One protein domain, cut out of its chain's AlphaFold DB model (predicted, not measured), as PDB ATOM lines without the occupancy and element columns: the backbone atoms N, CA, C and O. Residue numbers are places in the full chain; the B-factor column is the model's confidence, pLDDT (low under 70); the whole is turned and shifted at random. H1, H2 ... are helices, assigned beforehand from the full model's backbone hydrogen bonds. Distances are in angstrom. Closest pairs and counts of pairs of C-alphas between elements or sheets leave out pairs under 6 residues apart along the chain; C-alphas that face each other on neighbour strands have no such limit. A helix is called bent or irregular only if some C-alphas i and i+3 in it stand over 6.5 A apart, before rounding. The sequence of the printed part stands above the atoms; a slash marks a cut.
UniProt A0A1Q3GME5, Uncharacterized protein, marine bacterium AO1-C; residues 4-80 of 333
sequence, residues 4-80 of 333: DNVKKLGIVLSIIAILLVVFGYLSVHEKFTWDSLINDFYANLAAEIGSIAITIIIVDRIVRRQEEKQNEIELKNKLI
ATOM      1  N   ASP A   4     130.812 167.386 138.148       66.56
ATOM      2  CA  ASP A   4     130.479 165.959 138.028       66.56
ATOM      3  C   ASP A   4     128.973 165.661 137.996       66.56
ATOM      4  O   ASP A   4     128.546 164.727 137.316       66.56
ATOM      5  N   ASN A   5     128.144 166.469 138.664       69.88
ATOM      6  CA  ASN A   5     126.690 166.284 138.651       69.88
ATOM      7  C   ASN A   5     126.091 166.681 137.296       69.88
ATOM      8  O   ASN A   5     125.168 166.025 136.824       69.88
ATOM      9  N   VAL A   6     126.663 167.696 136.638       68.00
ATOM     10  CA  VAL A   6     126.274 168.108 135.276       68.00
ATOM     11  C   VAL A   6     126.578 166.995 134.272       68.00
ATOM     12  O   VAL A   6     125.730 166.662 133.450       68.00
ATOM     13  N   LYS A   7     127.759 166.364 134.373       68.88
ATOM     14  CA  LYS A   7     128.145 165.246 133.497       68.88
ATOM     15  C   LYS A   7     127.227 164.033 133.662       68.88
ATOM     16  O   LYS A   7     126.762 163.490 132.667       68.88
ATOM     17  N   LYS A   8     126.939 163.623 134.905       78.00
ATOM     18  CA  LYS A   8     126.030 162.495 135.179       78.00
ATOM     19  C   LYS A   8     124.617 162.759 134.657       78.00
ATOM     20  O   LYS A   8     124.036 161.875 134.037       78.00
ATOM     21  N   LEU A   9     124.100 163.974 134.849       71.94
ATOM     22  CA  LEU A   9     122.794 164.376 134.325       71.94
ATOM     23  C   LEU A   9     122.763 164.319 132.788       71.94
ATOM     24  O   LEU A   9     121.822 163.775 132.220       71.94
ATOM     25  N   GLY A  10     123.817 164.807 132.124       74.31
ATOM     26  CA  GLY A  10     123.935 164.753 130.664       74.31
ATOM     27  C   GLY A  10     123.931 163.327 130.108       74.31
ATOM     28  O   GLY A  10     123.251 163.055 129.120       74.31
ATOM     29  N   ILE A  11     124.624 162.394 130.771       78.56
ATOM     30  CA  ILE A  11     124.640 160.974 130.377       78.56
ATOM     31  C   ILE A  11     123.243 160.356 130.514       78.56
ATOM     32  O   ILE A  11     122.764 159.719 129.580       78.56
ATOM     33  N   VAL A  12     122.569 160.573 131.647       83.44
ATOM     34  CA  VAL A  12     121.221 160.030 131.891       83.44
ATOM     35  C   VAL A  12     120.214 160.570 130.871       83.44
ATOM     36  O   VAL A  12     119.461 159.790 130.294       83.44
ATOM     37  N   LEU A  13     120.238 161.877 130.590       75.75
ATOM     38  CA  LEU A  13     119.367 162.493 129.584       75.75
ATOM     39  C   LEU A  13     119.633 161.950 128.173       75.75
ATOM     40  O   LEU A  13     118.686 161.716 127.428       75.75
ATOM     41  N   SER A  14     120.897 161.681 127.830       75.81
ATOM     42  CA  SER A  14     121.263 161.095 126.532       75.81
ATOM     43  C   SER A  14     120.710 159.675 126.372       75.81
ATOM     44  O   SER A  14     120.168 159.340 125.323       75.81
ATOM     45  N   ILE A  15     120.789 158.851 127.425       81.88
ATOM     46  CA  ILE A  15     120.225 157.490 127.427       81.88
ATOM     47  C   ILE A  15     118.701 157.540 127.250       81.88
ATOM     48  O   ILE A  15     118.154 156.798 126.439       81.88
ATOM     49  N   ILE A  16     118.017 158.438 127.969       81.88
ATOM     50  CA  ILE A  16     116.561 158.614 127.860       81.88
ATOM     51  C   ILE A  16     116.163 159.064 126.447       81.88
ATOM     52  O   ILE A  16     115.226 158.509 125.881       81.88
ATOM     53  N   ALA A  17     116.885 160.020 125.855       76.75
ATOM     54  CA  ALA A  17     116.612 160.497 124.498       76.75
ATOM     55  C   ALA A  17     116.735 159.373 123.456       76.75
ATOM     56  O   ALA A  17     115.852 159.218 122.614       76.75
ATOM     57  N   ILE A  18     117.777 158.538 123.552       79.56
ATOM     58  CA  ILE A  18     117.961 157.376 122.667       79.56
ATOM     59  C   ILE A  18     116.796 156.391 122.816       79.56
ATOM     60  O   ILE A  18     116.245 155.933 121.815       79.56
ATOM     61  N   LEU A  19     116.382 156.090 124.052       81.44
ATOM     62  CA  LEU A  19     115.250 155.198 124.311       81.44
ATOM     63  C   LEU A  19     113.939 155.748 123.734       81.44
ATOM     64  O   LEU A  19     113.172 154.979 123.162       81.44
ATOM     65  N   LEU A  20     113.696 157.059 123.833       80.69
ATOM     66  CA  LEU A  20     112.508 157.707 123.269       80.69
ATOM     67  C   LEU A  20     112.489 157.666 121.739       80.69
ATOM     68  O   LEU A  20     111.441 157.384 121.168       80.69
ATOM     69  N   VAL A  21     113.627 157.894 121.076       80.75
ATOM     70  CA  VAL A  21     113.730 157.795 119.608       80.75
ATOM     71  C   VAL A  21     113.429 156.370 119.146       80.75
ATOM     72  O   VAL A  21     112.623 156.172 118.238       80.75
ATOM     73  N   VAL A  22     114.023 155.368 119.801       79.19
ATOM     74  CA  VAL A  22     113.808 153.953 119.459       79.19
ATOM     75  C   VAL A  22     112.361 153.534 119.729       79.19
ATOM     76  O   VAL A  22     111.733 152.918 118.871       79.19
ATOM     77  N   PHE A  23     111.806 153.888 120.889       81.12
ATOM     78  CA  PHE A  23     110.428 153.548 121.245       81.12
ATOM     79  C   PHE A  23     109.408 154.267 120.352       81.12
ATOM     80  O   PHE A  23     108.455 153.648 119.886       81.12
ATOM     81  N   GLY A  24     109.637 155.551 120.060       80.69
ATOM     82  CA  GLY A  24     108.812 156.338 119.147       80.69
ATOM     83  C   GLY A  24     108.789 155.733 117.745       80.69
ATOM     84  O   GLY A  24     107.713 155.512 117.196       80.69
ATOM     85  N   TYR A  25     109.953 155.357 117.213       80.31
ATOM     86  CA  TYR A  25     110.052 154.675 115.923       80.31
ATOM     87  C   TYR A  25     109.279 153.341 115.916       80.31
ATOM     88  O   TYR A  25     108.474 153.097 115.019       80.31
ATOM     89  N   LEU A  26     109.463 152.500 116.943       80.88
ATOM     90  CA  LEU A  26     108.775 151.204 117.058       80.88
ATOM     91  C   LEU A  26     107.255 151.334 117.257       80.88
ATOM     92  O   LEU A  26     106.532 150.379 116.997       80.88
ATOM     93  N   SER A  27     106.762 152.489 117.716       81.44
ATOM     94  CA  SER A  27     105.323 152.740 117.869       81.44
ATOM     95  C   SER A  27     104.613 153.104 116.559       81.44
ATOM     96  O   SER A  27     103.399 152.945 116.466       81.44
ATOM     97  N   VAL A  28     105.360 153.577 115.555       82.38
ATOM     98  CA  VAL A  28     104.827 154.010 114.250       82.38
ATOM     99  C   VAL A  28     105.092 152.971 113.160       82.38
ATOM    100  O   VAL A  28     104.262 152.790 112.272       82.38
ATOM    101  N   HIS A  29     106.222 152.262 113.231       80.44
ATOM    102  CA  HIS A  29     106.642 151.310 112.202       80.44
ATOM    103  C   HIS A  29     106.476 149.860 112.656       80.44
ATOM    104  O   HIS A  29     107.067 149.435 113.646       80.44
ATOM    105  N   GLU A  30     105.752 149.060 111.870       79.69
ATOM    106  CA  GLU A  30     105.531 147.629 112.146       79.69
ATOM    107  C   GLU A  30     106.810 146.776 112.051       79.69
ATOM    108  O   GLU A  30     106.885 145.687 112.624       79.69
ATOM    109  N   LYS A  31     107.825 147.241 111.309       79.44
ATOM    110  CA  LYS A  31     109.116 146.558 111.147       79.44
ATOM    111  C   LYS A  31     110.276 147.535 111.271       79.44
ATOM    112  O   LYS A  31     110.271 148.630 110.709       79.44
ATOM    113  N   PHE A  32     111.316 147.100 111.972       82.31
ATOM    114  CA  PHE A  32     112.547 147.863 112.102       82.31
ATOM    115  C   PHE A  32     113.377 147.802 110.819       82.31
ATOM    116  O   PHE A  32     113.759 146.719 110.376       82.31
ATOM    117  N   THR A  33     113.684 148.966 110.248       84.56
ATOM    118  CA  THR A  33     114.653 149.103 109.158       84.56
ATOM    119  C   THR A  33     115.553 150.301 109.426       84.56
ATOM    120  O   THR A  33     115.092 151.362 109.841       84.56
ATOM    121  N   TRP A  34     116.854 150.129 109.187       80.25
ATOM    122  CA  TRP A  34     117.836 151.190 109.408       80.25
ATOM    123  C   TRP A  34     117.561 152.419 108.538       80.25
ATOM    124  O   TRP A  34     117.661 153.536 109.034       80.25
ATOM    125  N   ASP A  35     117.139 152.229 107.287       81.12
ATOM    126  CA  ASP A  35     116.924 153.336 106.349       81.12
ATOM    127  C   ASP A  35     115.765 154.254 106.761       81.12
ATOM    128  O   ASP A  35     115.893 155.477 106.705       81.12
ATOM    129  N   SER A  36     114.638 153.697 107.216       79.06
ATOM    130  CA  SER A  36     113.493 154.513 107.650       79.06
ATOM    131  C   SER A  36     113.754 155.211 108.985       79.06
ATOM    132  O   SER A  36     113.440 156.392 109.111       79.06
ATOM    133  N   LEU A  37     114.418 154.546 109.940       77.69
ATOM    134  CA  LEU A  37     114.818 155.173 111.202       77.69
ATOM    135  C   LEU A  37     115.772 156.344 110.962       77.69
ATOM    136  O   LEU A  37     115.624 157.396 111.577       77.69
ATOM    137  N   ILE A  38     116.737 156.176 110.056       75.06
ATOM    138  CA  ILE A  38     117.691 157.222 109.695       75.06
ATOM    139  C   ILE A  38     116.977 158.400 109.014       75.06
ATOM    140  O   ILE A  38     117.241 159.548 109.366       75.06
ATOM    141  N   ASN A  39     116.048 158.145 108.090       76.75
ATOM    142  CA  ASN A  39     115.305 159.203 107.399       76.75
ATOM    143  C   ASN A  39     114.384 159.996 108.342       76.75
ATOM    144  O   ASN A  39     114.410 161.229 108.323       76.75
ATOM    145  N   ASP A  40     113.637 159.312 109.213       75.88
ATOM    146  CA  ASP A  40     112.782 159.955 110.219       75.88
ATOM    147  C   ASP A  40     113.613 160.715 111.257       75.88
ATOM    148  O   ASP A  40     113.244 161.810 111.696       75.88
ATOM    149  N   PHE A  41     114.773 160.170 111.630       71.62
ATOM    150  CA  PHE A  41     115.725 160.855 112.490       71.62
ATOM    151  C   PHE A  41     116.233 162.138 111.832       71.62
ATOM    152  O   PHE A  41     116.162 163.184 112.461       71.62
ATOM    153  N   TYR A  42     116.672 162.110 110.569       68.06
ATOM    154  CA  TYR A  42     117.160 163.308 109.875       68.06
ATOM    155  C   TYR A  42     116.085 164.387 109.691       68.06
ATOM    156  O   TYR A  42     116.390 165.571 109.855       68.06
ATOM    157  N   ALA A  43     114.837 163.997 109.407       71.75
ATOM    158  CA  ALA A  43     113.718 164.931 109.288       71.75
ATOM    159  C   ALA A  43     113.465 165.701 110.600       71.75
ATOM    160  O   ALA A  43     113.217 166.907 110.575       71.75
ATOM    161  N   ASN A  44     113.597 165.028 111.745       73.69
ATOM    162  CA  ASN A  44     113.410 165.627 113.069       73.69
ATOM    163  C   ASN A  44     114.683 166.307 113.611       73.69
ATOM    164  O   ASN A  44     114.610 167.330 114.295       73.69
ATOM    165  N   LEU A  45     115.864 165.792 113.261       76.62
ATOM    166  CA  LEU A  45     117.164 166.294 113.705       76.62
ATOM    167  C   LEU A  45     117.424 167.717 113.208       76.62
ATOM    168  O   LEU A  45     117.988 168.525 113.938       76.62
ATOM    169  N   ALA A  46     116.997 168.053 111.989       67.12
ATOM    170  CA  ALA A  46     117.147 169.407 111.460       67.12
ATOM    171  C   ALA A  46     116.378 170.446 112.302       67.12
ATOM    172  O   ALA A  46     116.906 171.524 112.583       67.12
ATOM    173  N   ALA A  47     115.162 170.109 112.748       73.62
ATOM    174  CA  ALA A  47     114.350 170.972 113.602       73.62
ATOM    175  C   ALA A  47     114.952 171.118 115.012       73.62
ATOM    176  O   ALA A  47     115.010 172.228 115.541       73.62
ATOM    177  N   GLU A  48     115.464 170.025 115.584       81.50
ATOM    178  CA  GLU A  48     116.158 170.016 116.881       81.50
ATOM    179  C   GLU A  48     117.472 170.812 116.849       81.50
ATOM    180  O   GLU A  48     117.718 171.666 117.699       81.50
ATOM    181  N   ILE A  49     118.312 170.622 115.828       75.81
ATOM    182  CA  ILE A  49     119.545 171.410 115.669       75.81
ATOM    183  C   ILE A  49     119.208 172.897 115.495       75.81
ATOM    184  O   ILE A  49     119.870 173.756 116.085       75.81
ATOM    185  N   GLY A  50     118.157 173.211 114.732       67.12
ATOM    186  CA  GLY A  50     117.663 174.577 114.567       67.12
ATOM    187  C   GLY A  50     117.199 175.208 115.885       67.12
ATOM    188  O   GLY A  50     117.578 176.342 116.190       67.12
ATOM    189  N   SER A  51     116.427 174.479 116.696       79.56
ATOM    190  CA  SER A  51     115.918 174.963 117.987       79.56
ATOM    191  C   SER A  51     117.050 175.191 119.000       79.56
ATOM    192  O   SER A  51     117.074 176.216 119.691       79.56
ATOM    193  N   ILE A  52     118.043 174.296 119.031       86.38
ATOM    194  CA  ILE A  52     119.237 174.415 119.873       86.38
ATOM    195  C   ILE A  52     120.062 175.634 119.457       86.38
ATOM    196  O   ILE A  52     120.452 176.427 120.316       86.38
ATOM    197  N   ALA A  53     120.292 175.835 118.157       73.38
ATOM    198  CA  ALA A  53     121.047 176.982 117.656       73.38
ATOM    199  C   ALA A  53     120.384 178.317 118.037       73.38
ATOM    200  O   ALA A  53     121.052 179.225 118.539       73.38
ATOM    201  N   ILE A  54     119.060 178.421 117.876       81.69
ATOM    202  CA  ILE A  54     118.285 179.598 118.296       81.69
ATOM    203  C   ILE A  54     118.395 179.801 119.811       81.69
ATOM    204  O   ILE A  54     118.640 180.919 120.267       81.69
ATOM    205  N   THR A  55     118.270 178.725 120.592       90.38
ATOM    206  CA  THR A  55     118.386 178.773 122.054       90.38
ATOM    207  C   THR A  55     119.753 179.297 122.484       90.38
ATOM    208  O   THR A  55     119.819 180.185 123.328       90.38
ATOM    209  N   ILE A  56     120.842 178.827 121.871       88.56
ATOM    210  CA  ILE A  56     122.202 179.297 122.168       88.56
ATOM    211  C   ILE A  56     122.342 180.795 121.876       88.56
ATOM    212  O   ILE A  56     122.853 181.528 122.721       88.56
ATOM    213  N   ILE A  57     121.852 181.271 120.726       85.38
ATOM    214  CA  ILE A  57     121.908 182.697 120.358       85.38
ATOM    215  C   ILE A  57     121.116 183.554 121.355       85.38
ATOM    216  O   ILE A  57     121.564 184.633 121.751       85.38
ATOM    217  N   ILE A  58     119.937 183.087 121.773       88.69
ATOM    218  CA  ILE A  58     119.110 183.782 122.764       88.69
ATOM    219  C   ILE A  58     119.820 183.819 124.117       88.69
ATOM    220  O   ILE A  58     119.901 184.887 124.725       88.69
ATOM    221  N   VAL A  59     120.355 182.686 124.576       91.44
ATOM    222  CA  VAL A  59     121.067 182.585 125.855       91.44
ATOM    223  C   VAL A  59     122.304 183.481 125.858       91.44
ATOM    224  O   VAL A  59     122.440 184.276 126.781       91.44
ATOM    225  N   ASP A  60     123.150 183.446 124.823       88.31
ATOM    226  CA  ASP A  60     124.325 184.328 124.708       88.31
ATOM    227  C   ASP A  60     123.919 185.811 124.757       88.31
ATOM    228  O   ASP A  60     124.476 186.590 125.533       88.31
ATOM    229  N   ARG A  61     122.869 186.203 124.022       87.94
ATOM    230  CA  ARG A  61     122.354 187.581 124.055       87.94
ATOM    231  C   ARG A  61     121.814 187.980 125.433       87.94
ATOM    232  O   ARG A  61     121.974 189.136 125.827       87.94
ATOM    233  N   ILE A  62     121.148 187.074 126.149       87.75
ATOM    234  CA  ILE A  62     120.636 187.337 127.503       87.75
ATOM    235  C   ILE A  62     121.795 187.483 128.488       87.75
ATOM    236  O   ILE A  62     121.804 188.449 129.250       87.75
ATOM    237  N   VAL A  63     122.767 186.570 128.449       90.31
ATOM    238  CA  VAL A  63     123.929 186.575 129.346       90.31
ATOM    239  C   VAL A  63     124.733 187.860 129.169       90.31
ATOM    240  O   VAL A  63     124.932 188.573 130.147       90.31
ATOM    241  N   ARG A  64     125.072 188.248 127.931       86.06
ATOM    242  CA  ARG A  64     125.803 189.504 127.671       86.06
ATOM    243  C   ARG A  64     125.074 190.733 128.209       86.06
ATOM    244  O   ARG A  64     125.677 191.586 128.849       86.06
ATOM    245  N   ARG A  65     123.750 190.803 128.023       86.69
ATOM    246  CA  ARG A  65     122.931 191.899 128.572       86.69
ATOM    247  C   ARG A  65     122.904 191.915 130.099       86.69
ATOM    248  O   ARG A  65     122.734 192.982 130.683       86.69
ATOM    249  N   GLN A  66     122.986 190.755 130.747       88.44
ATOM    250  CA  GLN A  66     123.073 190.677 132.204       88.44
ATOM    251  C   GLN A  66     124.448 191.131 132.697       88.44
ATOM    252  O   GLN A  66     124.508 191.913 133.641       88.44
ATOM    253  N   GLU A  67     125.524 190.715 132.028       89.62
ATOM    254  CA  GLU A  67     126.896 191.124 132.348       89.62
ATOM    255  C   GLU A  67     127.099 192.635 132.178       89.62
ATOM    256  O   GLU A  67     127.588 193.290 133.092       89.62
ATOM    257  N   GLU A  68     126.649 193.223 131.065       89.44
ATOM    258  CA  GLU A  68     126.729 194.675 130.830       89.44
ATOM    259  C   GLU A  68     126.015 195.476 131.927       89.44
ATOM    260  O   GLU A  68     126.572 196.432 132.468       89.44
ATOM    261  N   LYS A  69     124.801 195.053 132.307       89.44
ATOM    262  CA  LYS A  69     124.045 195.687 133.396       89.44
ATOM    263  C   LYS A  69     124.750 195.548 134.738       89.44
ATOM    264  O   LYS A  69     124.767 196.498 135.517       89.44
ATOM    265  N   GLN A  70     125.313 194.376 135.016       90.12
ATOM    266  CA  GLN A  70     126.019 194.131 136.266       90.12
ATOM    267  C   GLN A  70     127.281 194.994 136.364       90.12
ATOM    268  O   GLN A  70     127.512 195.615 137.400       90.12
ATOM    269  N   ASN A  71     128.032 195.109 135.267       92.56
ATOM    270  CA  ASN A  71     129.221 195.950 135.178       92.56
ATOM    271  C   ASN A  71     128.878 197.436 135.351       92.56
ATOM    272  O   ASN A  71     129.593 198.150 136.053       92.56
ATOM    273  N   GLU A  72     127.769 197.915 134.772       92.06
ATOM    274  CA  GLU A  72     127.315 199.300 134.969       92.06
ATOM    275  C   GLU A  72     126.947 199.569 136.438       92.06
ATOM    276  O   GLU A  72     127.320 200.606 136.989       92.06
ATOM    277  N   ILE A  73     126.263 198.629 137.098       90.38
ATOM    278  CA  ILE A  73     125.909 198.743 138.521       90.38
ATOM    279  C   ILE A  73     127.166 198.760 139.398       90.38
ATOM    280  O   ILE A  73     127.268 199.583 140.311       90.38
ATOM    281  N   GLU A  74     128.124 197.874 139.133       92.12
ATOM    282  CA  GLU A  74     129.383 197.814 139.873       92.12
ATOM    283  C   GLU A  74     130.194 199.102 139.701       92.12
ATOM    284  O   GLU A  74     130.633 199.694 140.692       92.12
ATOM    285  N   LEU A  75     130.310 199.590 138.464       93.06
ATOM    286  CA  LEU A  75     130.987 200.844 138.156       93.06
ATOM    287  C   LEU A  75     130.306 202.030 138.839       93.06
ATOM    288  O   LEU A  75     130.981 202.838 139.478       93.06
ATOM    289  N   LYS A  76     128.973 202.113 138.776       92.75
ATOM    290  CA  LYS A  76     128.204 203.144 139.479       92.75
ATOM    291  C   LYS A  76     128.503 203.123 140.972       92.75
ATOM    292  O   LYS A  76     128.837 204.158 141.539       92.75
ATOM    293  N   ASN A  77     128.417 201.960 141.611       89.00
ATOM    294  CA  ASN A  77     128.657 201.837 143.048       89.00
ATOM    295  C   ASN A  77     130.100 202.198 143.420       89.00
ATOM    296  O   ASN A  77     130.319 202.863 144.431       89.00
ATOM    297  N   LYS A  78     131.075 201.815 142.588       88.50
ATOM    298  CA  LYS A  78     132.478 202.210 142.739       88.50
ATOM    299  C   LYS A  78     132.637 203.726 142.674       88.50
ATOM    300  O   LYS A  78     133.141 204.305 143.626       88.50
ATOM    301  N   LEU A  79     132.165 204.375 141.611       90.69
ATOM    302  CA  LEU A  79     132.342 205.819 141.434       90.69
ATOM    303  C   LEU A  79     131.579 206.640 142.468       90.69
ATOM    304  O   LEU A  79     132.084 207.657 142.932       90.69
ATOM    305  N   ILE A  80     130.393 206.184 142.875       86.12
ATOM    306  CA  ILE A  80     129.650 206.814 143.965       86.12
ATOM    307  C   ILE A  80     130.363 206.622 145.305       86.12
ATOM    308  O   ILE A  80     130.368 207.538 146.114       86.12
TER     309      ILE A  80
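AT A GLANCE: This is residues 4 to 80 of the 333 residues of an uncharacterized protein of marine bacterium AO1-C (UniProt A0A1Q3GME5). Two helices of unequal length make a lopsided V, joined at its point by a tight turn; the short arm is H1 and the long one H2, which makes the length. The arms spread from the turn, and residues 4 to 20 and 42 to 80 stand free. The 77 printed residues hold H1, then H2, and no named strand; the class is all helix, extended, with a radius of gyration of the C-alphas of 21.1 A and spans of 72 by 27 by 15 A.

HOW THE PARTS SIT: Start with H1, residues 4 to 28, and go on to H2, residues 34 to 80: they are close but not clearly touching, the closest C-alphas being those of Tyr 25 and Leu 37, 6.7 A apart. They run opposite ways at a shallow tilt of 32 degrees, only just short of steep. In H1 every O i to N i+4 pair is within hydrogen-bond range; in H2, 42 of 43 are.

IN THESE COORDINATES: Find C-alpha 4 at (130.479, 165.959, 138.028); from there H1 runs 37.0 A to Val 28. H2 runs 66.5 A from Trp 34 to C-alpha 80 at (129.650, 206.814, 143.965). Look near residue 44 for its kink of 30 degrees; H2 is neither bent nor irregular, but only just: C-alphas 43 and 46 are 6.0 A apart.

THE WHOLE: The C-alphas farthest apart, of Lys 31 and Ile 80, are 71.6 A apart. The printed part has no cut, and the link is tight. Find pLDDT under 70 at residues 4 to 7, 42, 46 and 50.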